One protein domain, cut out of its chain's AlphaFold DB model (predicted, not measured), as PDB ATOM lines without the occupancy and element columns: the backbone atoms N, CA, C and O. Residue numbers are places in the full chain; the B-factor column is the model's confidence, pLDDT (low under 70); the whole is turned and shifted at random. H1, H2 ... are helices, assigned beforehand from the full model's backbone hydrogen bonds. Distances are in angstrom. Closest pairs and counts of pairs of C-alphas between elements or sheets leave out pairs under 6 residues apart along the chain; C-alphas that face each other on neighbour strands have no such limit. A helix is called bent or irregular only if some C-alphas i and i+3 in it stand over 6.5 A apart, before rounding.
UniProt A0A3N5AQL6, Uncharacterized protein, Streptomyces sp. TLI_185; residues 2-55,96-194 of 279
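This is residues 2 to 55 and 96 to 194 of the 279 residues of an uncharacterized protein of Streptomyces sp. TLI_185 (UniProt A0A3N5AQL6). Look for a long, drawn-out model in two halves placed end to end: the bent helix H6 runs along one half, with residues 2 to 13 and 183 to 192 strung out lengthwise beside it, and H2 and H3 lie side by side in the other half. Near the join, the short helices H4 and H5 and the loop between them form a small side lobe. You will find 153 printed residues with six named helices, H1 to H6 in chain order, and no named strand; the class is all helix. The whole is extended, with a radius of gyration of the C-alphas of 24.0 A and spans of 85 by 39 by 32 A.

Find C-alpha 143 at (105.168, 179.067, 135.111), where H6, residues 143 to 173, begins. By its hydrogen bonds it was assigned as one helix, but it is bent: C-alphas 155 and 158 are 7.3 A apart. Its arms are H6a, residues 143 to 155, 18.5 A long, and H6b, residues 158 to 173, 22.6 A long, ending at C-alpha 173 at (121.723, 163.533, 97.550). H5 is residues 135 to 141 and H4 residues 121 to 124. H3, residues 96 to 117, is 31.7 A long. H2, residues 30 to 51, is 32.1 A long and begins at C-alpha 30 at (91.772, 161.593, 130.520); it is only just irregular, with C-alphas 45 and 48 6.7 A apart, and has a kink of 29 degrees near residue 45. H1 is residues 25 to 28.

Start at H6, where H6a and H6b stand at a steep tilt of 44 degrees. H6b is apart from H1, H2, H3, H4 and H5. H6a is close to H3 but not clearly touching, the closest C-alphas being those of Ser 115 and Pro 144, 7.9 A apart. H4 and H5 are close but not clearly touching, with the C-alphas of Ala 122 and Ala 141 closest at 6.1 A. H2 and H3 touch, closest at the C-alphas of Thr 50 and Ser 96, 5.5 A apart, at a shallow tilt of 17 degrees, opposite ways. H3 touches H1 with residues 116 to 117 alone, closest at the C-alphas of Arg 28 and Ser 117, 6.5 A apart. Every O i to N i+4 pair is within hydrogen-bond range in H3, H5, H6a and H6b; H2 has 15 of 18, and H1 and H4 are too short for such a pair.

The two C-alphas farthest apart are those of Ile 55 and Ala 181, at 85.6 A. Residues 56 to 95 are not printed, and C-alphas 55 and 96 are 14.0 A apart across this cut. Of the links printed whole, none is long. The mean pLDDT of the printed part is 86.4; look for values under 70 at residues 17 to 18, 20 and 129.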
ATOM      1  N   ILE A   2     120.394 157.553  98.996       79.25
ATOM      2  CA  ILE A   2     119.943 157.765 100.380       79.25
ATOM      3  C   ILE A   2     120.158 156.448 101.131       79.25
ATOM      4  O   ILE A   2     119.690 155.411 100.673       79.25
ATOM      5  N   ASP A   3     120.880 156.489 102.246       85.38
ATOM      6  CA  ASP A   3     121.273 155.344 103.082       85.38
ATOM      7  C   ASP A   3     120.492 155.269 104.410       85.38
ATOM      8  O   ASP A   3     120.849 154.520 105.316       85.38
ATOM      9  N   PHE A   4     119.404 156.033 104.536       86.94
ATOM     10  CA  PHE A   4     118.566 156.102 105.732       86.94
ATOM     11  C   PHE A   4     117.074 156.160 105.385       86.94
ATOM     12  O   PHE A   4     116.679 156.548 104.287       86.94
ATOM     13  N   VAL A   5     116.223 155.818 106.353       88.94
ATOM     14  CA  VAL A   5     114.770 156.002 106.240       88.94
ATOM     15  C   VAL A   5     114.428 157.438 106.660       88.94
ATOM     16  O   VAL A   5     114.732 157.803 107.799       88.94
ATOM     17  N   PRO A   6     113.809 158.271 105.799       86.94
ATOM     18  CA  PRO A   6     113.546 159.687 106.075       86.94
ATOM     19  C   PRO A   6     112.314 159.881 106.979       86.94
ATOM     20  O   PRO A   6     111.403 160.640 106.664       86.94
ATOM     21  N   VAL A   7     112.266 159.167 108.103       88.81
ATOM     22  CA  VAL A   7     111.179 159.236 109.083       88.81
ATOM     23  C   VAL A   7     111.778 159.509 110.455       88.81
ATOM     24  O   VAL A   7     112.597 158.740 110.958       88.81
ATOM     25  N   VAL A   8     111.349 160.606 111.079       88.81
ATOM     26  CA  VAL A   8     111.761 160.987 112.434       88.81
ATOM     27  C   VAL A   8     110.551 160.938 113.355       88.81
ATOM     28  O   VAL A   8     109.611 161.713 113.203       88.81
ATOM     29  N   HIS A   9     110.585 160.043 114.340       87.44
ATOM     30  CA  HIS A   9     109.572 160.004 115.391       87.44
ATOM     31  C   HIS A   9     109.801 161.138 116.400       87.44
ATOM     32  O   HIS A   9     110.851 161.197 117.050       87.44
ATOM     33  N   LEU A  10     108.808 162.021 116.530       87.06
ATOM     34  CA  LEU A  10     108.782 163.103 117.511       87.06
ATOM     35  C   LEU A  10     107.938 162.685 118.714       87.06
ATOM     36  O   LEU A  10     106.723 162.530 118.608       87.06
ATOM     37  N   ALA A  11     108.588 162.533 119.863       84.31
ATOM     38  CA  ALA A  11     107.913 162.253 121.120       84.31
ATOM     39  C   ALA A  11     107.378 163.548 121.761       84.31
ATOM     40  O   ALA A  11     107.970 164.624 121.630       84.31
ATOM     41  N   ASN A  12     106.259 163.433 122.481       82.56
ATOM     42  CA  ASN A  12     105.682 164.531 123.265       82.56
ATOM     43  C   ASN A  12     106.208 164.593 124.703       82.56
ATOM     44  O   ASN A  12     106.117 165.641 125.338       82.56
ATOM     45  N   THR A  13     106.784 163.503 125.204       82.19
ATOM     46  CA  THR A  13     107.438 163.437 126.514       82.19
ATOM     47  C   THR A  13     108.838 162.876 126.364       82.19
ATOM     48  O   THR A  13     109.155 162.218 125.371       82.19
ATOM     49  N   ILE A  14     109.668 163.123 127.372       80.44
ATOM     50  CA  ILE A  14     110.943 162.428 127.516       80.44
ATOM     51  C   ILE A  14     110.599 160.947 127.743       80.44
ATOM     52  O   ILE A  14     109.809 160.669 128.647       80.44
ATOM     53  N   PRO A  15     111.073 160.021 126.895       74.06
ATOM     54  CA  PRO A  15     110.794 158.605 127.081       74.06
ATOM     55  C   PRO A  15     111.527 158.084 128.317       74.06
ATOM     56  O   PRO A  15     112.696 158.422 128.524       74.06
ATOM     57  N   ASP A  16     110.860 157.247 129.108       73.50
ATOM     58  CA  ASP A  16     111.516 156.502 130.180       73.50
ATOM     59  C   ASP A  16     112.492 155.474 129.577       73.50
ATOM     60  O   ASP A  16     112.380 155.088 128.409       73.50
ATOM     61  N   GLY A  17     113.488 155.037 130.351       67.81
ATOM     62  CA  GLY A  17     114.513 154.108 129.869       67.81
ATOM     63  C   GLY A  17     113.905 152.829 129.278       67.81
ATOM     64  O   GLY A  17     113.364 152.008 130.011       67.81
ATOM     65  N   GLY A  18     114.013 152.659 127.956       66.38
ATOM     66  CA  GLY A  18     113.474 151.511 127.213       66.38
ATOM     67  C   GLY A  18     112.141 151.764 126.498       66.38
ATOM     68  O   GLY A  18     111.785 150.996 125.606       66.38
ATOM     69  N   GLU A  19     111.431 152.853 126.804       70.88
ATOM     70  CA  GLU A  19     110.277 153.299 126.018       70.88
ATOM     71  C   GLU A  19     110.758 154.160 124.834       70.88
ATOM     72  O   GLU A  19     111.610 155.036 124.969       70.88
ATOM     73  N   HIS A  20     110.223 153.918 123.636       67.75
ATOM     74  CA  HIS A  20     110.532 154.724 122.441       67.75
ATOM     75  C   HIS A  20     109.404 155.680 122.052       67.75
ATOM     76  O   HIS A  20     109.623 156.624 121.288       67.75
ATOM     77  N   TRP A  21     108.211 155.431 122.585       72.88
ATOM     78  CA  TRP A  21     106.965 156.072 122.203       72.88
ATOM     79  C   TRP A  21     106.549 156.982 123.354       72.88
ATOM     80  O   TRP A  21     106.125 156.508 124.403       72.88
ATOM     81  N   GLY A  22     106.755 158.292 123.198       78.62
ATOM     82  CA  GLY A  22     106.372 159.260 124.230       78.62
ATOM     83  C   GLY A  22     104.877 159.190 124.564       78.62
ATOM     84  O   GLY A  22     104.072 158.666 123.796       78.62
ATOM     85  N   ARG A  23     104.480 159.766 125.698       83.38
ATOM     86  CA  ARG A  23     103.083 159.775 126.155       83.38
ATOM     87  C   ARG A  23     102.353 161.024 125.666       83.38
ATOM     88  O   ARG A  23     102.953 162.077 125.449       83.38
ATOM     89  N   SER A  24     101.037 160.917 125.490       84.88
ATOM     90  CA  SER A  24     100.198 162.091 125.231       84.88
ATOM     91  C   SER A  24     100.152 162.988 126.468       84.88
ATOM     92  O   SER A  24     100.059 162.491 127.588       84.88
ATOM     93  N   VAL A  25     100.155 164.309 126.277       80.56
ATOM     94  CA  VAL A  25      99.924 165.268 127.374       80.56
ATOM     95  C   VAL A  25      98.528 165.062 127.975       80.56
ATOM     96  O   VAL A  25      98.369 165.116 129.193       80.56
ATOM     97  N   LEU A  26      97.545 164.713 127.135       85.94
ATOM     98  CA  LEU A  26      96.171 164.438 127.559       85.94
ATOM     99  C   LEU A  26      96.059 163.196 128.442       85.94
ATOM    100  O   LEU A  26      95.147 163.125 129.256       85.94
ATOM    101  N   ALA A  27      97.002 162.251 128.348       88.00
ATOM    102  CA  ALA A  27      96.965 161.022 129.141       88.00
ATOM    103  C   ALA A  27      96.935 161.295 130.656       88.00
ATOM    104  O   ALA A  27      96.436 160.474 131.414       88.00
ATOM    105  N   ARG A  28      97.427 162.462 131.095       87.25
ATOM    106  CA  ARG A  28      97.412 162.890 132.503       87.25
ATOM    107  C   ARG A  28      96.035 163.330 132.999       87.25
ATOM    108  O   ARG A  28      95.830 163.394 134.203       87.25
ATOM    109  N   VAL A  29      95.126 163.671 132.087       93.12
ATOM    110  CA  VAL A  29      93.826 164.282 132.401       93.12
ATOM    111  C   VAL A  29      92.637 163.527 131.806       93.12
ATOM    112  O   VAL A  29      91.514 163.970 132.001       93.12
ATOM    113  N   LEU A  30      92.850 162.386 131.135       93.94
ATOM    114  CA  LEU A  30      91.772 161.593 130.520       93.94
ATOM    115  C   LEU A  30      90.641 161.288 131.504       93.94
ATOM    116  O   LEU A  30      89.492 161.584 131.212       93.94
ATOM    117  N   GLN A  31      90.977 160.814 132.705       93.88
ATOM    118  CA  GLN A  31      89.974 160.541 133.733       93.88
ATOM    119  C   GLN A  31      89.153 161.790 134.094       93.88
ATOM    120  O   GLN A  31      87.944 161.705 134.267       93.88
ATOM    121  N   ALA A  32      89.795 162.954 134.208       94.50
ATOM    122  CA  ALA A  32      89.096 164.188 134.550       94.50
ATOM    123  C   ALA A  32      88.204 164.686 133.397       94.50
ATOM    124  O   ALA A  32      87.152 165.259 133.654       94.50
ATOM    125  N   LEU A  33      88.596 164.435 132.142       94.44
ATOM    126  CA  LEU A  33      87.767 164.712 130.966       94.44
ATOM    127  C   LEU A  33      86.548 163.783 130.900       94.44
ATOM    128  O   LEU A  33      85.451 164.251 130.606       94.44
ATOM    129  N   ASP A  34      86.717 162.501 131.229       96.00
ATOM    130  CA  ASP A  34      85.606 161.547 131.312       96.00
ATOM    131  C   ASP A  34      84.633 161.928 132.444       96.00
ATOM    132  O   ASP A  34      83.418 161.946 132.247       96.00
ATOM    133  N   GLU A  35      85.158 162.307 133.617       95.88
ATOM    134  CA  GLU A  35      84.360 162.816 134.742       95.88
ATOM    135  C   GLU A  35      83.608 164.108 134.381       95.88
ATOM    136  O   GLU A  35      82.464 164.288 134.808       95.88
ATOM    137  N   LEU A  36      84.218 164.997 133.592       96.25
ATOM    138  CA  LEU A  36      83.588 166.232 133.121       96.25
ATOM    139  C   LEU A  36      82.421 165.927 132.176       96.25
ATOM    140  O   LEU A  36      81.312 166.399 132.410       96.25
ATOM    141  N   ALA A  37      82.637 165.068 131.176       95.75
ATOM    142  CA  ALA A  37      81.590 164.665 130.237       95.75
ATOM    143  C   ALA A  37      80.411 163.959 130.937       95.75
ATOM    144  O   ALA A  37      79.246 164.179 130.586       95.75
ATOM    145  N   ALA A  38      80.700 163.136 131.949       95.81
ATOM    146  CA  ALA A  38      79.674 162.531 132.792       95.81
ATOM    147  C   ALA A  38      78.900 163.594 133.590       95.81
ATOM    148  O   ALA A  38      77.672 163.585 133.587       95.81
ATOM    149  N   THR A  39      79.600 164.557 134.198       95.75
ATOM    150  CA  THR A  39      78.978 165.640 134.984       95.75
ATOM    151  C   THR A  39      78.086 166.540 134.120       95.75
ATOM    152  O   THR A  39      77.007 166.936 134.563       95.75
ATOM    153  N   ASP A  40      78.482 166.831 132.878       94.81
ATOM    154  CA  ASP A  40      77.661 167.588 131.922       94.81
ATOM    155  C   ASP A  40      76.394 166.819 131.528       94.81
ATOM    156  O   ASP A  40      75.300 167.389 131.467       94.81
ATOM    157  N   SER A  41      76.528 165.507 131.310       94.44
ATOM    158  CA  SER A  41      75.397 164.625 131.004       94.44
ATOM    159  C   SER A  41      74.406 164.569 132.171       94.44
ATOM    160  O   SER A  41      73.203 164.745 131.968       94.44
ATOM    161  N   ASP A  42      74.907 164.417 133.399       93.19
ATOM    162  CA  ASP A  42      74.097 164.414 134.621       93.19
ATOM    163  C   ASP A  42      73.425 165.774 134.855       93.19
ATOM    164  O   ASP A  42      72.238 165.840 135.177       93.19
ATOM    165  N   SER A  43      74.144 166.878 134.626       92.38
ATOM    166  CA  SER A  43      73.599 168.238 134.729       92.38
ATOM    167  C   SER A  43      72.482 168.478 133.717       92.38
ATOM    168  O   SER A  43      71.447 169.062 134.051       92.38
ATOM    169  N   SER A  44      72.664 168.005 132.481       91.38
ATOM    170  CA  SER A  44      71.644 168.073 131.435       91.38
ATOM    171  C   SER A  44      70.401 167.262 131.813       91.38
ATOM    172  O   SER A  44      69.284 167.756 131.665       91.38
ATOM    173  N   ALA A  45      70.584 166.065 132.378       89.88
ATOM    174  CA  ALA A  45      69.492 165.212 132.843       89.88
ATOM    175  C   ALA A  45      68.766 165.769 134.084       89.88
ATOM    176  O   ALA A  45      67.559 165.573 134.223       89.88
ATOM    177  N   ALA A  46      69.470 166.485 134.966       88.38
ATOM    178  CA  ALA A  46      68.907 167.111 136.164       88.38
ATOM    179  C   ALA A  46      68.219 168.460 135.877       88.38
ATOM    180  O   ALA A  46      67.298 168.860 136.585       88.38
ATOM    181  N   SER A  47      68.612 169.179 134.822       89.69
ATOM    182  CA  SER A  47      68.044 170.500 134.520       89.69
ATOM    183  C   SER A  47      66.506 170.522 134.377       89.69
ATOM    184  O   SER A  47      65.889 171.475 134.870       89.69
ATOM    185  N   PRO A  48      65.842 169.524 133.753       89.06
ATOM    186  CA  PRO A  48      64.384 169.481 133.663       89.06
ATOM    187  C   PRO A  48      63.682 169.403 135.018       89.06
ATOM    188  O   PRO A  48      62.624 170.008 135.165       89.06
ATOM    189  N   THR A  49      64.254 168.720 136.017       86.19
ATOM    190  CA  THR A  49      63.633 168.585 137.349       86.19
ATOM    191  C   THR A  49      63.672 169.884 138.137       86.19
ATOM    192  O   THR A  49      62.871 170.077 139.044       86.19
ATOM    193  N   THR A  50      64.580 170.800 137.795       85.25
ATOM    194  CA  THR A  50      64.574 172.158 138.347       85.25
ATOM    195  C   THR A  50      63.561 173.048 137.617       85.25
ATOM    196  O   THR A  50      62.848 173.818 138.253       85.25
ATOM    197  N   GLY A  51      63.460 172.938 136.286       84.06
ATOM    198  CA  GLY A  51      62.517 173.734 135.485       84.06
ATOM    199  C   GLY A  51      61.053 173.287 135.601       84.06
ATOM    200  O   GLY A  51      60.142 174.099 135.465       84.06
ATOM    201  N   THR A  52      60.819 171.999 135.853       85.19
ATOM    202  CA  THR A  52      59.512 171.386 136.126       85.19
ATOM    203  C   THR A  52      59.650 170.533 137.392       85.19
ATOM    204  O   THR A  52      59.946 169.339 137.293       85.19
ATOM    205  N   PRO A  53      59.505 171.137 138.587       81.56
ATOM    206  CA  PRO A  53      59.721 170.431 139.841       81.56
ATOM    207  C   PRO A  53      58.738 169.281 140.008       81.56
ATOM    208  O   PRO A  53      57.583 169.342 139.579       81.56
ATOM    209  N   ILE A  54      59.205 168.227 140.670       84.31
ATOM    210  CA  ILE A  54      58.359 167.094 141.028       84.31
ATOM    211  C   ILE A  54      57.411 167.564 142.132       84.31
ATOM    212  O   ILE A  54      57.854 168.012 143.190       84.31
ATOM    213  N   ILE A  55      56.105 167.466 141.882       83.38
ATOM    214  CA  ILE A  55      55.066 167.886 142.826       83.38
ATOM    215  C   ILE A  55      54.483 166.652 143.510       83.38
ATOM    216  O   ILE A  55      53.905 165.778 142.865       83.38
ATOM    217  N   SER A  96      67.090 172.260 142.837       89.56
ATOM    218  CA  SER A  96      68.003 173.339 142.468       89.56
ATOM    219  C   SER A  96      69.344 173.308 143.217       89.56
ATOM    220  O   SER A  96      70.359 173.569 142.561       89.56
ATOM    221  N   PRO A  97      69.432 172.911 144.510       92.00
ATOM    222  CA  PRO A  97      70.725 172.800 145.185       92.00
ATOM    223  C   PRO A  97      71.614 171.713 144.576       92.00
ATOM    224  O   PRO A  97      72.809 171.915 144.402       92.00
ATOM    225  N   GLN A  98      71.039 170.573 144.189       90.81
ATOM    226  CA  GLN A  98      71.782 169.467 143.581       90.81
ATOM    227  C   GLN A  98      72.308 169.853 142.195       90.81
ATOM    228  O   GLN A  98      73.446 169.533 141.861       90.81
ATOM    229  N   LEU A  99      71.517 170.586 141.400       91.31
ATOM    230  CA  LEU A  99      71.980 171.127 140.121       91.31
ATOM    231  C   LEU A  99      73.097 172.169 140.310       91.31
ATOM    232  O   LEU A  99      74.027 172.222 139.506       91.31
ATOM    233  N   ALA A 100      73.030 172.985 141.366       92.50
ATOM    234  CA  ALA A 100      74.090 173.934 141.699       92.50
ATOM    235  C   ALA A 100      75.403 173.221 142.074       92.50
ATOM    236  O   ALA A 100      76.459 173.617 141.588       92.50
ATOM    237  N   GLU A 101      75.337 172.135 142.848       93.44
ATOM    238  CA  GLU A 101      76.502 171.298 143.175       93.44
ATOM    239  C   GLU A 101      77.124 170.646 141.930       93.44
ATOM    240  O   GLU A 101      78.346 170.626 141.783       93.44
ATOM    241  N   LEU A 102      76.306 170.157 140.986       93.00
ATOM    242  CA  LEU A 102      76.814 169.614 139.719       93.00
ATOM    243  C   LEU A 102      77.547 170.681 138.890       93.00
ATOM    244  O   LEU A 102      78.609 170.402 138.335       93.00
ATOM    245  N   ARG A 103      77.037 171.918 138.864       91.25
ATOM    246  CA  ARG A 103      77.723 173.050 138.219       91.25
ATOM    247  C   ARG A 103      79.032 173.403 138.924       91.25
ATOM    248  O   ARG A 103      80.048 173.545 138.259       91.25
ATOM    249  N   ALA A 104      79.044 173.460 140.256       94.19
ATOM    250  CA  ALA A 104      80.268 173.710 141.021       94.19
ATOM    251  C   ALA A 104      81.324 172.607 140.811       94.19
ATOM    252  O   ALA A 104      82.530 172.869 140.790       94.19
ATOM    253  N   ARG A 105      80.886 171.358 140.602       94.31
ATOM    254  CA  ARG A 105      81.776 170.242 140.266       94.31
ATOM    255  C   ARG A 105      82.466 170.431 138.915       94.31
ATOM    256  O   ARG A 105      83.633 170.055 138.808       94.31
ATOM    257  N   VAL A 106      81.795 171.009 137.915       93.94
ATOM    258  CA  VAL A 106      82.413 171.339 136.617       93.94
ATOM    259  C   VAL A 106      83.606 172.273 136.817       93.94
ATOM    260  O   VAL A 106      84.703 171.954 136.361       93.94
ATOM    261  N   ASP A 107      83.435 173.353 137.582       91.62
ATOM    262  CA  ASP A 107      84.514 174.311 137.860       91.62
ATOM    263  C   ASP A 107      85.700 173.638 138.570       91.62
ATOM    264  O   ASP A 107      86.861 173.821 138.196       91.62
ATOM    265  N   HIS A 108      85.418 172.768 139.547       93.56
ATOM    266  CA  HIS A 108      86.455 171.994 140.230       93.56
ATOM    267  C   HIS A 108      87.213 171.040 139.288       93.56
ATOM    268  O   HIS A 108      88.431 170.872 139.407       93.56
ATOM    269  N   LEU A 109      86.513 170.399 138.347       94.62
ATOM    270  CA  LEU A 109      87.131 169.520 137.354       94.62
ATOM    271  C   LEU A 109      88.001 170.307 136.373       94.62
ATOM    272  O   LEU A 109      89.115 169.866 136.085       94.62
ATOM    273  N   LEU A 110      87.549 171.475 135.916       91.19
ATOM    274  CA  LEU A 110      88.335 172.357 135.051       91.19
ATOM    275  C   LEU A 110      89.632 172.807 135.736       91.19
ATOM    276  O   LEU A 110      90.695 172.726 135.121       91.19
ATOM    277  N   GLU A 111      89.582 173.162 137.022       89.88
ATOM    278  CA  GLU A 111      90.776 173.509 137.805       89.88
ATOM    279  C   GLU A 111      91.750 172.321 137.921       89.88
ATOM    280  O   GLU A 111      92.954 172.443 137.673       89.88
ATOM    281  N   ARG A 112      91.236 171.114 138.213       91.75
ATOM    282  CA  ARG A 112      92.050 169.884 138.239       91.75
ATOM    283  C   ARG A 112      92.681 169.587 136.878       91.75
ATOM    284  O   ARG A 112      93.832 169.146 136.830       91.75
ATOM    285  N   ILE A 113      91.953 169.795 135.780       92.25
ATOM    286  CA  ILE A 113      92.463 169.604 134.416       92.25
ATOM    287  C   ILE A 113      93.565 170.624 134.128       92.25
ATOM    288  O   ILE A 113      94.639 170.227 133.673       92.25
ATOM    289  N   ALA A 114      93.347 171.906 134.422       89.69
ATOM    290  CA  ALA A 114      94.321 172.972 134.202       89.69
ATOM    291  C   ALA A 114      95.628 172.710 134.968       89.69
ATOM    292  O   ALA A 114      96.715 172.728 134.382       89.69
ATOM    293  N   SER A 115      95.523 172.352 136.250       88.06
ATOM    294  CA  SER A 115      96.672 172.045 137.108       88.06
ATOM    295  C   SER A 115      97.464 170.818 136.625       88.06
ATOM    296  O   SER A 115      98.684 170.883 136.441       88.06
ATOM    297  N   ASN A 116      96.788 169.705 136.316       90.50
ATOM    298  CA  ASN A 116      97.452 168.460 135.904       90.50
ATOM    299  C   ASN A 116      97.998 168.496 134.467       90.50
ATOM    300  O   ASN A 116      99.054 167.919 134.179       90.50
ATOM    301  N   SER A 117      97.293 169.174 133.556       89.75
ATOM    302  CA  SER A 117      97.758 169.386 132.178       89.75
ATOM    303  C   SER A 117      98.870 170.432 132.095       89.75
ATOM    304  O   SER A 117      99.649 170.401 131.143       89.75
ATOM    305  N   ARG A 118      98.977 171.311 133.104       89.75
ATOM    306  CA  ARG A 118      99.825 172.513 133.120       89.75
ATOM    307  C   ARG A 118      99.447 173.537 132.046       89.75
ATOM    308  O   ARG A 118     100.275 174.358 131.654       89.75
ATOM    309  N   VAL A 119      98.207 173.479 131.572       88.19
ATOM    310  CA  VAL A 119      97.619 174.439 130.637       88.19
ATOM    311  C   VAL A 119      96.656 175.307 131.442       88.19
ATOM    312  O   VAL A 119      95.487 174.977 131.609       88.19
ATOM    313  N   THR A 120      97.189 176.381 132.024       84.00
ATOM    314  CA  THR A 120      96.430 177.310 132.874       84.00
ATOM    315  C   THR A 120      95.576 178.265 132.038       84.00
ATOM    316  O   THR A 120      95.808 178.422 130.838       84.00
ATOM    317  N   ALA A 121      94.632 178.969 132.674       81.06
ATOM    318  CA  ALA A 121      93.852 180.036 132.031       81.06
ATOM    319  C   ALA A 121      94.745 181.105 131.369       81.06
ATOM    320  O   ALA A 121      94.466 181.555 130.260       81.06
ATOM    321  N   ALA A 122      95.878 181.440 132.002       82.31
ATOM    322  CA  ALA A 122      96.898 182.316 131.422       82.31
ATOM    323  C   ALA A 122      97.465 181.751 130.109       82.31
ATOM    324  O   ALA A 122      97.623 182.479 129.133       82.31
ATOM    325  N   GLY A 123      97.735 180.442 130.067       80.00
ATOM    326  CA  GLY A 123      98.209 179.751 128.868       80.00
ATOM    327  C   GLY A 123      97.159 179.626 127.760       80.00
ATOM    328  O   GLY A 123      97.522 179.581 126.588       80.00
ATOM    329  N   LEU A 124      95.872 179.595 128.117       81.31
ATOM    330  CA  LEU A 124      94.749 179.601 127.172       81.31
ATOM    331  C   LEU A 124      94.361 181.011 126.704       81.31
ATOM    332  O   LEU A 124      93.548 181.141 125.793       81.31
ATOM    333  N   GLY A 125      94.925 182.058 127.313       81.31
ATOM    334  CA  GLY A 125      94.560 183.444 127.029       81.31
ATOM    335  C   GLY A 125      93.158 183.823 127.515       81.31
ATOM    336  O   GLY A 125      92.596 184.799 127.031       81.31
ATOM    337  N   THR A 126      92.585 183.059 128.449       82.94
ATOM    338  CA  THR A 126      91.259 183.320 129.036       82.94
ATOM    339  C   THR A 126      91.334 184.082 130.356       82.94
ATOM    340  O   THR A 126      90.308 184.322 130.981       82.94
ATOM    341  N   LEU A 127      92.544 184.415 130.807       79.88
ATOM    342  CA  LEU A 127      92.770 185.218 132.002       79.88
ATOM    343  C   LEU A 127      92.357 186.670 131.741       79.88
ATOM    344  O   LEU A 127      92.743 187.245 130.721       79.88
ATOM    345  N   ASP A 128      91.600 187.259 132.664       78.50
ATOM    346  CA  ASP A 128      91.213 188.663 132.566       78.50
ATOM    347  C   ASP A 128      92.454 189.553 132.756       78.50
ATOM    348  O   ASP A 128      93.232 189.392 133.698       78.50
ATOM    349  N   ALA A 129      92.656 190.510 131.847       69.06
ATOM    350  CA  ALA A 129      93.781 191.440 131.906       69.06
ATOM    351  C   ALA A 129      93.759 192.308 133.177       69.06
ATOM    352  O   ALA A 129      94.806 192.782 133.615       69.06
ATOM    353  N   THR A 130      92.586 192.503 133.788       77.19
ATOM    354  CA  THR A 130      92.439 193.246 135.046       77.19
ATOM    355  C   THR A 130      92.936 192.468 136.269       77.19
ATOM    356  O   THR A 130      93.332 193.080 137.260       77.19
ATOM    357  N   GLU A 131      92.996 191.137 136.185       75.31
ATOM    358  CA  GLU A 131      93.504 190.258 137.246       75.31
ATOM    359  C   GLU A 131      95.038 190.155 137.243       75.31
ATOM    360  O   GLU A 131      95.634 189.593 138.166       75.31
ATOM    361  N   VAL A 132      95.701 190.718 136.226       74.31
ATOM    362  CA  VAL A 132      97.154 190.656 136.051       74.31
ATOM    363  C   VAL A 132      97.769 192.043 136.243       74.31
ATOM    364  O   VAL A 132      97.925 192.797 135.285       74.31
ATOM    365  N   PRO A 133      98.184 192.399 137.473       72.19
ATOM    366  CA  PRO A 133      98.651 193.750 137.784       72.19
ATOM    367  C   PRO A 133     100.005 194.104 137.151       72.19
ATOM    368  O   PRO A 133     100.398 195.265 137.158       72.19
ATOM    369  N   SER A 134     100.763 193.119 136.654       78.38
ATOM    370  CA  SER A 134     102.077 193.341 136.038       78.38
ATOM    371  C   SER A 134     102.502 192.187 135.126       78.38
ATOM    372  O   SER A 134     102.075 191.044 135.309       78.38
ATOM    373  N   GLY A 135     103.439 192.447 134.206       76.56
ATOM    374  CA  GLY A 135     104.068 191.404 133.383       76.56
ATOM    375  C   GLY A 135     104.790 190.322 134.204       76.56
ATOM    376  O   GLY A 135     104.844 189.164 133.794       76.56
ATOM    377  N   TYR A 136     105.277 190.653 135.406       79.31
ATOM    378  CA  TYR A 136     105.839 189.662 136.330       79.31
ATOM    379  C   TYR A 136     104.767 188.705 136.872       79.31
ATOM    380  O   TYR A 136     104.989 187.493 136.915       79.31
ATOM    381  N   ALA A 137     103.587 189.223 137.229       81.69
ATOM    382  CA  ALA A 137     102.460 188.392 137.648       81.69
ATOM    383  C   ALA A 137     102.006 187.456 136.514       81.69
ATOM    384  O   ALA A 137     101.768 186.272 136.757       81.69
ATOM    385  N   LEU A 138     101.993 187.946 135.267       81.75
ATOM    386  CA  LEU A 138     101.715 187.115 134.092       81.75
ATOM    387  C   LEU A 138     102.736 185.981 133.944       81.75
ATOM    388  O   LEU A 138     102.367 184.828 133.729       81.75
ATOM    389  N   LYS A 139     104.026 186.297 134.099       81.81
ATOM    390  CA  LYS A 139     105.109 185.310 134.026       81.81
ATOM    391  C   LYS A 139     104.968 184.230 135.099       81.81
ATOM    392  O   LYS A 139     105.173 183.055 134.808       81.81
ATOM    393  N   LEU A 140     104.569 184.603 136.316       85.62
ATOM    394  CA  LEU A 140     104.307 183.638 137.384       85.62
ATOM    395  C   LEU A 140     103.122 182.720 137.038       85.62
ATOM    396  O   LEU A 140     103.219 181.505 137.213       85.62
ATOM    397  N   ALA A 141     102.042 183.275 136.482       84.25
ATOM    398  CA  ALA A 141     100.867 182.513 136.052       84.25
ATOM    399  C   ALA A 141     101.156 181.545 134.883       84.25
ATOM    400  O   ALA A 141     100.509 180.501 134.753       84.25
ATOM    401  N   LEU A 142     102.151 181.866 134.049       87.88
ATOM    402  CA  LEU A 142     102.627 181.031 132.940       87.88
ATOM    403  C   LEU A 142     103.675 179.986 133.363       87.88
ATOM    404  O   LEU A 142     104.010 179.113 132.566       87.88
ATOM    405  N   GLY A 143     104.146 179.997 134.615       89.00
ATOM    406  CA  GLY A 143     105.168 179.067 135.111       89.00
ATOM    407  C   GLY A 143     104.883 177.575 134.842       89.00
ATOM    408  O   GLY A 143     105.781 176.862 134.382       89.00
ATOM    409  N   PRO A 144     103.653 177.065 135.056       90.31
ATOM    410  CA  PRO A 144     103.316 175.683 134.707       90.31
ATOM    411  C   PRO A 144     103.461 175.385 133.206       90.31
ATOM    412  O   PRO A 144     103.981 174.324 132.836       90.31
ATOM    413  N   LEU A 145     103.058 176.330 132.351       89.38
ATOM    414  CA  LEU A 145     103.168 176.216 130.898       89.38
ATOM    415  C   LEU A 145     104.637 176.232 130.454       89.38
ATOM    416  O   LEU A 145     105.032 175.410 129.625       89.38
ATOM    417  N   ASP A 146     105.463 177.093 131.053       89.44
ATOM    418  CA  ASP A 146     106.909 177.142 130.806       89.44
ATOM    419  C   ASP A 146     107.569 175.791 131.104       89.44
ATOM    420  O   ASP A 146     108.351 175.278 130.299       89.44
ATOM    421  N   ALA A 147     107.203 175.159 132.222       89.19
ATOM    422  CA  ALA A 147     107.710 173.838 132.581       89.19
ATOM    423  C   ALA A 147     107.264 172.744 131.591       89.19
ATOM    424  O   ALA A 147     108.037 171.830 131.285       89.19
ATOM    425  N   LEU A 148     106.025 172.812 131.086       89.50
ATOM    426  CA  LEU A 148     105.527 171.892 130.059       89.50
ATOM    427  C   LEU A 148     106.295 172.067 128.743       89.50
ATOM    428  O   LEU A 148     106.806 171.090 128.190       89.50
ATOM    429  N   ILE A 149     106.424 173.303 128.264       89.88
ATOM    430  CA  ILE A 149     107.115 173.620 127.011       89.88
ATOM    431  C   ILE A 149     108.600 173.275 127.107       89.88
ATOM    432  O   ILE A 149     109.140 172.686 126.172       89.88
ATOM    433  N   GLY A 150     109.252 173.553 128.238       89.81
ATOM    434  CA  GLY A 150     110.638 173.157 128.489       89.81
ATOM    435  C   GLY A 150     110.840 171.645 128.365       89.81
ATOM    436  O   GLY A 150     111.729 171.196 127.640       89.81
ATOM    437  N   MET A 151     109.957 170.850 128.978       88.75
ATOM    438  CA  MET A 151     109.983 169.386 128.870       88.75
ATOM    439  C   MET A 151     109.781 168.909 127.423       88.75
ATOM    440  O   MET A 151     110.504 168.027 126.957       88.75
ATOM    441  N   MET A 152     108.828 169.497 126.695       89.12
ATOM    442  CA  MET A 152     108.552 169.137 125.300       89.12
ATOM    443  C   MET A 152     109.706 169.520 124.367       89.12
ATOM    444  O   MET A 152     110.072 168.742 123.485       89.12
ATOM    445  N   ARG A 153     110.305 170.700 124.559       90.75
ATOM    446  CA  ARG A 153     111.478 171.150 123.796       90.75
ATOM    447  C   ARG A 153     112.659 170.213 124.029       90.75
ATOM    448  O   ARG A 153     113.257 169.768 123.053       90.75
ATOM    449  N   LEU A 154     112.921 169.842 125.282       88.44
ATOM    450  CA  LEU A 154     113.986 168.904 125.642       88.44
ATOM    451  C   LEU A 154     113.774 167.521 125.008       88.44
ATOM    452  O   LEU A 154     114.682 166.978 124.383       88.44
ATOM    453  N   ALA A 155     112.554 166.978 125.089       87.12
ATOM    454  CA  ALA A 155     112.214 165.688 124.481       87.12
ATOM    455  C   ALA A 155     112.435 165.667 122.956       87.12
ATOM    456  O   ALA A 155     112.775 164.632 122.375       87.12
ATOM    457  N   ARG A 156     112.245 166.814 122.294       88.56
ATOM    458  CA  ARG A 156     112.319 166.934 120.834       88.56
ATOM    459  C   ARG A 156     113.678 167.394 120.316       88.56
ATOM    460  O   ARG A 156     113.964 167.163 119.145       88.56
ATOM    461  N   GLU A 157     114.525 168.012 121.137       88.12
ATOM    462  CA  GLU A 157     115.787 168.636 120.708       88.12
ATOM    463  C   GLU A 157     116.678 167.678 119.902       88.12
ATOM    464  O   GLU A 157     117.096 167.987 118.784       88.12
ATOM    465  N   HIS A 158     116.913 166.474 120.428       86.62
ATOM    466  CA  HIS A 158     117.720 165.464 119.744       86.62
ATOM    467  C   HIS A 158     117.086 165.006 118.417       86.62
ATOM    468  O   HIS A 158     117.790 164.783 117.429       86.62
ATOM    469  N   LYS A 159     115.752 164.915 118.361       89.44
ATOM    470  CA  LYS A 159     115.023 164.519 117.151       89.44
ATOM    471  C   LYS A 159     115.035 165.617 116.091       89.44
ATOM    472  O   LYS A 159     115.202 165.300 114.920       89.44
ATOM    473  N   TYR A 160     114.950 166.890 116.476       91.69
ATOM    474  CA  TYR A 160     115.117 168.003 115.540       91.69
ATOM    475  C   TYR A 160     116.530 168.057 114.957       91.69
ATOM    476  O   TYR A 160     116.677 168.257 113.755       91.69
ATOM    477  N   ARG A 161     117.571 167.794 115.758       90.06
ATOM    478  CA  ARG A 161     118.941 167.658 115.227       90.06
ATOM    479  C   ARG A 161     119.038 166.545 114.181       90.06
ATOM    480  O   ARG A 161     119.648 166.742 113.132       90.06
ATOM    481  N   LEU A 162     118.412 165.395 114.440       90.19
ATOM    482  CA  LEU A 162     118.354 164.295 113.475       90.19
ATOM    483  C   LEU A 162     117.569 164.679 112.213       90.19
ATOM    484  O   LEU A 162     118.034 164.405 111.109       90.19
ATOM    485  N   LEU A 163     116.421 165.343 112.368       92.31
ATOM    486  CA  LEU A 163     115.610 165.845 111.260       92.31
ATOM    487  C   LEU A 163     116.433 166.768 110.362       92.31
ATOM    488  O   LEU A 163     116.493 166.549 109.157       92.31
ATOM    489  N   PHE A 164     117.126 167.751 110.936       91.81
ATOM    490  CA  PHE A 164     117.963 168.656 110.156       91.81
ATOM    491  C   PHE A 164     119.106 167.927 109.455       91.81
ATOM    492  O   PHE A 164     119.374 168.212 108.292       91.81
ATOM    493  N   LYS A 165     119.730 166.931 110.093       90.75
ATOM    494  CA  LYS A 165     120.726 166.078 109.428       90.75
ATOM    495  C   LYS A 165     120.133 165.335 108.224       90.75
ATOM    496  O   LYS A 165     120.757 165.304 107.166       90.75
ATOM    497  N   MET A 166     118.939 164.754 108.362       91.69
ATOM    498  CA  MET A 166     118.251 164.060 107.265       91.69
ATOM    499  C   MET A 166     117.905 165.012 106.117       91.69
ATOM    500  O   MET A 166     118.124 164.671 104.958       91.69
ATOM    501  N   VAL A 167     117.431 166.219 106.435       91.44
ATOM    502  CA  VAL A 167     117.148 167.270 105.449       91.44
ATOM    503  C   VAL A 167     118.415 167.634 104.672       91.44
ATOM    504  O   VAL A 167     118.397 167.601 103.444       91.44
ATOM    505  N   GLN A 168     119.537 167.884 105.356       91.12
ATOM    506  CA  GLN A 168     120.819 168.167 104.696       91.12
ATOM    507  C   GLN A 168     121.235 167.034 103.752       91.12
ATOM    508  O   GLN A 168     121.589 167.279 102.601       91.12
ATOM    509  N   ARG A 169     121.150 165.780 104.212       89.81
ATOM    510  CA  ARG A 169     121.514 164.610 103.402       89.81
ATOM    511  C   ARG A 169     120.610 164.436 102.187       89.81
ATOM    512  O   ARG A 169     121.094 164.016 101.138       89.81
ATOM    513  N   LEU A 170     119.329 164.781 102.303       90.25
ATOM    514  CA  LEU A 170     118.390 164.746 101.187       90.25
ATOM    515  C   LEU A 170     118.753 165.791 100.120       90.25
ATOM    516  O   LEU A 170     118.844 165.441  98.944       90.25
ATOM    517  N   TYR A 171     119.043 167.031 100.523       90.25
ATOM    518  CA  TYR A 171     119.481 168.091  99.604       90.25
ATOM    519  C   TYR A 171     120.832 167.774  98.945       90.25
ATOM    520  O   TYR A 171     120.981 167.950  97.735       90.25
ATOM    521  N   GLN A 172     121.785 167.219  99.700       90.25
ATOM    522  CA  GLN A 172     123.073 166.754  99.170       90.25
ATOM    523  C   GLN A 172     122.902 165.602  98.168       90.25
ATOM    524  O   GLN A 172     123.536 165.593  97.114       90.25
ATOM    525  N   ALA A 173     122.024 164.636  98.462       88.00
ATOM    526  CA  ALA A 173     121.723 163.533  97.550       88.00
ATOM    527  C   ALA A 173     121.018 164.010  96.270       88.00
ATOM    528  O   ALA A 173     121.266 163.447  95.203       88.00
ATOM    529  N   GLY A 174     120.175 165.040  96.381       88.00
ATOM    530  CA  GLY A 174     119.488 165.696  95.269       88.00
ATOM    531  C   GLY A 174     120.343 166.690  94.478       88.00
ATOM    532  O   GLY A 174     119.866 167.194  93.469       88.00
ATOM    533  N   ARG A 175     121.592 166.956  94.901       85.44
ATOM    534  CA  ARG A 175     122.497 167.957  94.299       85.44
ATOM    535  C   ARG A 175     121.858 169.346  94.164       85.44
ATOM    536  O   ARG A 175     122.002 169.995  93.133       85.44
ATOM    537  N   ALA A 176     121.129 169.779  95.189       86.62
ATOM    538  CA  ALA A 176     120.518 171.103  95.194       86.62
ATOM    539  C   ALA A 176     121.574 172.221  95.240       86.62
ATOM    540  O   ALA A 176     122.612 172.081  95.894       86.62
ATOM    541  N   ASP A 177     121.283 173.345  94.585       84.88
ATOM    542  CA  ASP A 177     122.173 174.506  94.556       84.88
ATOM    543  C   ASP A 177     122.434 175.055  95.966       84.88
ATOM    544  O   ASP A 177     121.537 175.134  96.808       84.88
ATOM    545  N   GLY A 178     123.690 175.417  96.239       83.25
ATOM    546  CA  GLY A 178     124.124 175.928  97.544       83.25
ATOM    547  C   GLY A 178     124.395 174.860  98.613       83.25
ATOM    548  O   GLY A 178     124.855 175.206  99.699       83.25
ATOM    549  N   TRP A 179     124.181 173.571  98.318       82.50
ATOM    550  CA  TRP A 179     124.444 172.470  99.250       82.50
ATOM    551  C   TRP A 179     125.681 171.662  98.836       82.50
ATOM    552  O   TRP A 179     125.589 170.805  97.953       82.50
ATOM    553  N   PRO A 180     126.853 171.888  99.465       80.06
ATOM    554  CA  PRO A 180     128.060 171.155  99.112       80.06
ATOM    555  C   PRO A 180     127.907 169.666  99.439       80.06
ATOM    556  O   PRO A 180     127.395 169.283 100.498       80.06
ATOM    557  N   ALA A 181     128.384 168.814  98.531       78.62
ATOM    558  CA  ALA A 181     128.517 167.387  98.790       78.62
ATOM    559  C   ALA A 181     129.586 167.167  99.872       78.62
ATOM    560  O   ALA A 181     130.703 167.665  99.744       78.62
ATOM    561  N   GLY A 182     129.259 166.430 100.935       81.94
ATOM    562  CA  GLY A 182     130.207 166.186 102.020       81.94
ATOM    563  C   GLY A 182     129.554 165.849 103.355       81.94
ATOM    564  O   GLY A 182     128.467 165.268 103.411       81.94
ATOM    565  N   GLU A 183     130.249 166.187 104.440       85.06
ATOM    566  CA  GLU A 183     129.754 165.998 105.801       85.06
ATOM    567  C   GLU A 183     128.563 166.923 106.096       85.06
ATOM    568  O   GLU A 183     128.447 168.022 105.555       85.06
ATOM    569  N   SER A 184     127.637 166.455 106.935       86.50
ATOM    570  CA  SER A 184     126.513 167.275 107.393       86.50
ATOM    571  C   SER A 184     126.980 168.189 108.518       86.50
ATOM    572  O   SER A 184     127.597 167.723 109.474       86.50
ATOM    573  N   LEU A 185     126.637 169.469 108.436       87.06
ATOM    574  CA  LEU A 185     127.011 170.453 109.442       87.06
ATOM    575  C   LEU A 185     126.169 170.280 110.716       87.06
ATOM    576  O   LEU A 185     124.974 169.962 110.632       87.06
ATOM    577  N   PRO A 186     126.754 170.513 111.907       85.81
ATOM    578  CA  PRO A 186     126.001 170.501 113.152       85.81
ATOM    579  C   PRO A 186     125.008 171.667 113.176       85.81
ATOM    580  O   PRO A 186     125.375 172.827 113.012       85.81
ATOM    581  N   THR A 187     123.732 171.366 113.410       85.94
ATOM    582  CA  THR A 187     122.661 172.372 113.470       85.94
ATOM    583  C   THR A 187     122.233 172.645 114.902       85.94
ATOM    584  O   THR A 187     121.967 171.710 115.665       85.94
ATOM    585  N   ARG A 188     122.085 173.927 115.244       83.94
ATOM    586  CA  ARG A 188     121.489 174.380 116.504       83.94
ATOM    587  C   ARG A 188     120.073 174.884 116.249       83.94
ATOM    588  O   ARG A 188     119.866 175.714 115.373       83.94
ATOM    589  N   LEU A 189     119.117 174.398 117.035       86.06
ATOM    590  CA  LEU A 189     117.748 174.899 117.028       86.06
ATOM    591  C   LEU A 189     117.638 176.078 117.999       86.06
ATOM    592  O   LEU A 189     118.012 175.943 119.163       86.06
ATOM    593  N   ALA A 190     117.131 177.209 117.520       85.00
ATOM    594  CA  ALA A 190     116.740 178.339 118.353       85.00
ATOM    595  C   ALA A 190     115.211 178.405 118.392       85.00
ATOM    596  O   ALA A 190     114.557 178.336 117.351       85.00
ATOM    597  N   TRP A 191     114.650 178.500 119.593       83.38
ATOM    598  CA  TRP A 191     113.211 178.622 119.789       83.38
ATOM    599  C   TRP A 191     112.844 180.081 120.011       83.38
ATOM    600  O   TRP A 191     113.495 180.758 120.801       83.38
ATOM    601  N   ALA A 192     111.775 180.536 119.366       81.12
ATOM    602  CA  ALA A 192     111.182 181.823 119.691       81.12
ATOM    603  C   ALA A 192     110.521 181.790 121.090       81.12
ATOM    604  O   ALA A 192     110.140 180.705 121.572       81.12
ATOM    605  N   PRO A 193     110.355 182.958 121.737       78.44
ATOM    606  CA  PRO A 193     109.521 183.085 122.924       78.44
ATOM    607  C   PRO A 193     108.106 182.577 122.635       78.44
ATOM    608  O   PRO A 193     107.548 182.828 121.568       78.44
ATOM    609  N   HIS A 194     107.539 181.826 123.575       80.12
ATOM    610  CA  HIS A 194     106.162 181.323 123.492       80.12
ATOM    611  C   HIS A 194     105.199 182.093 124.400       80.12
ATOM    612  O   HIS A 194     103.994 181.880 124.318       80.12
TER     613      HIS A 194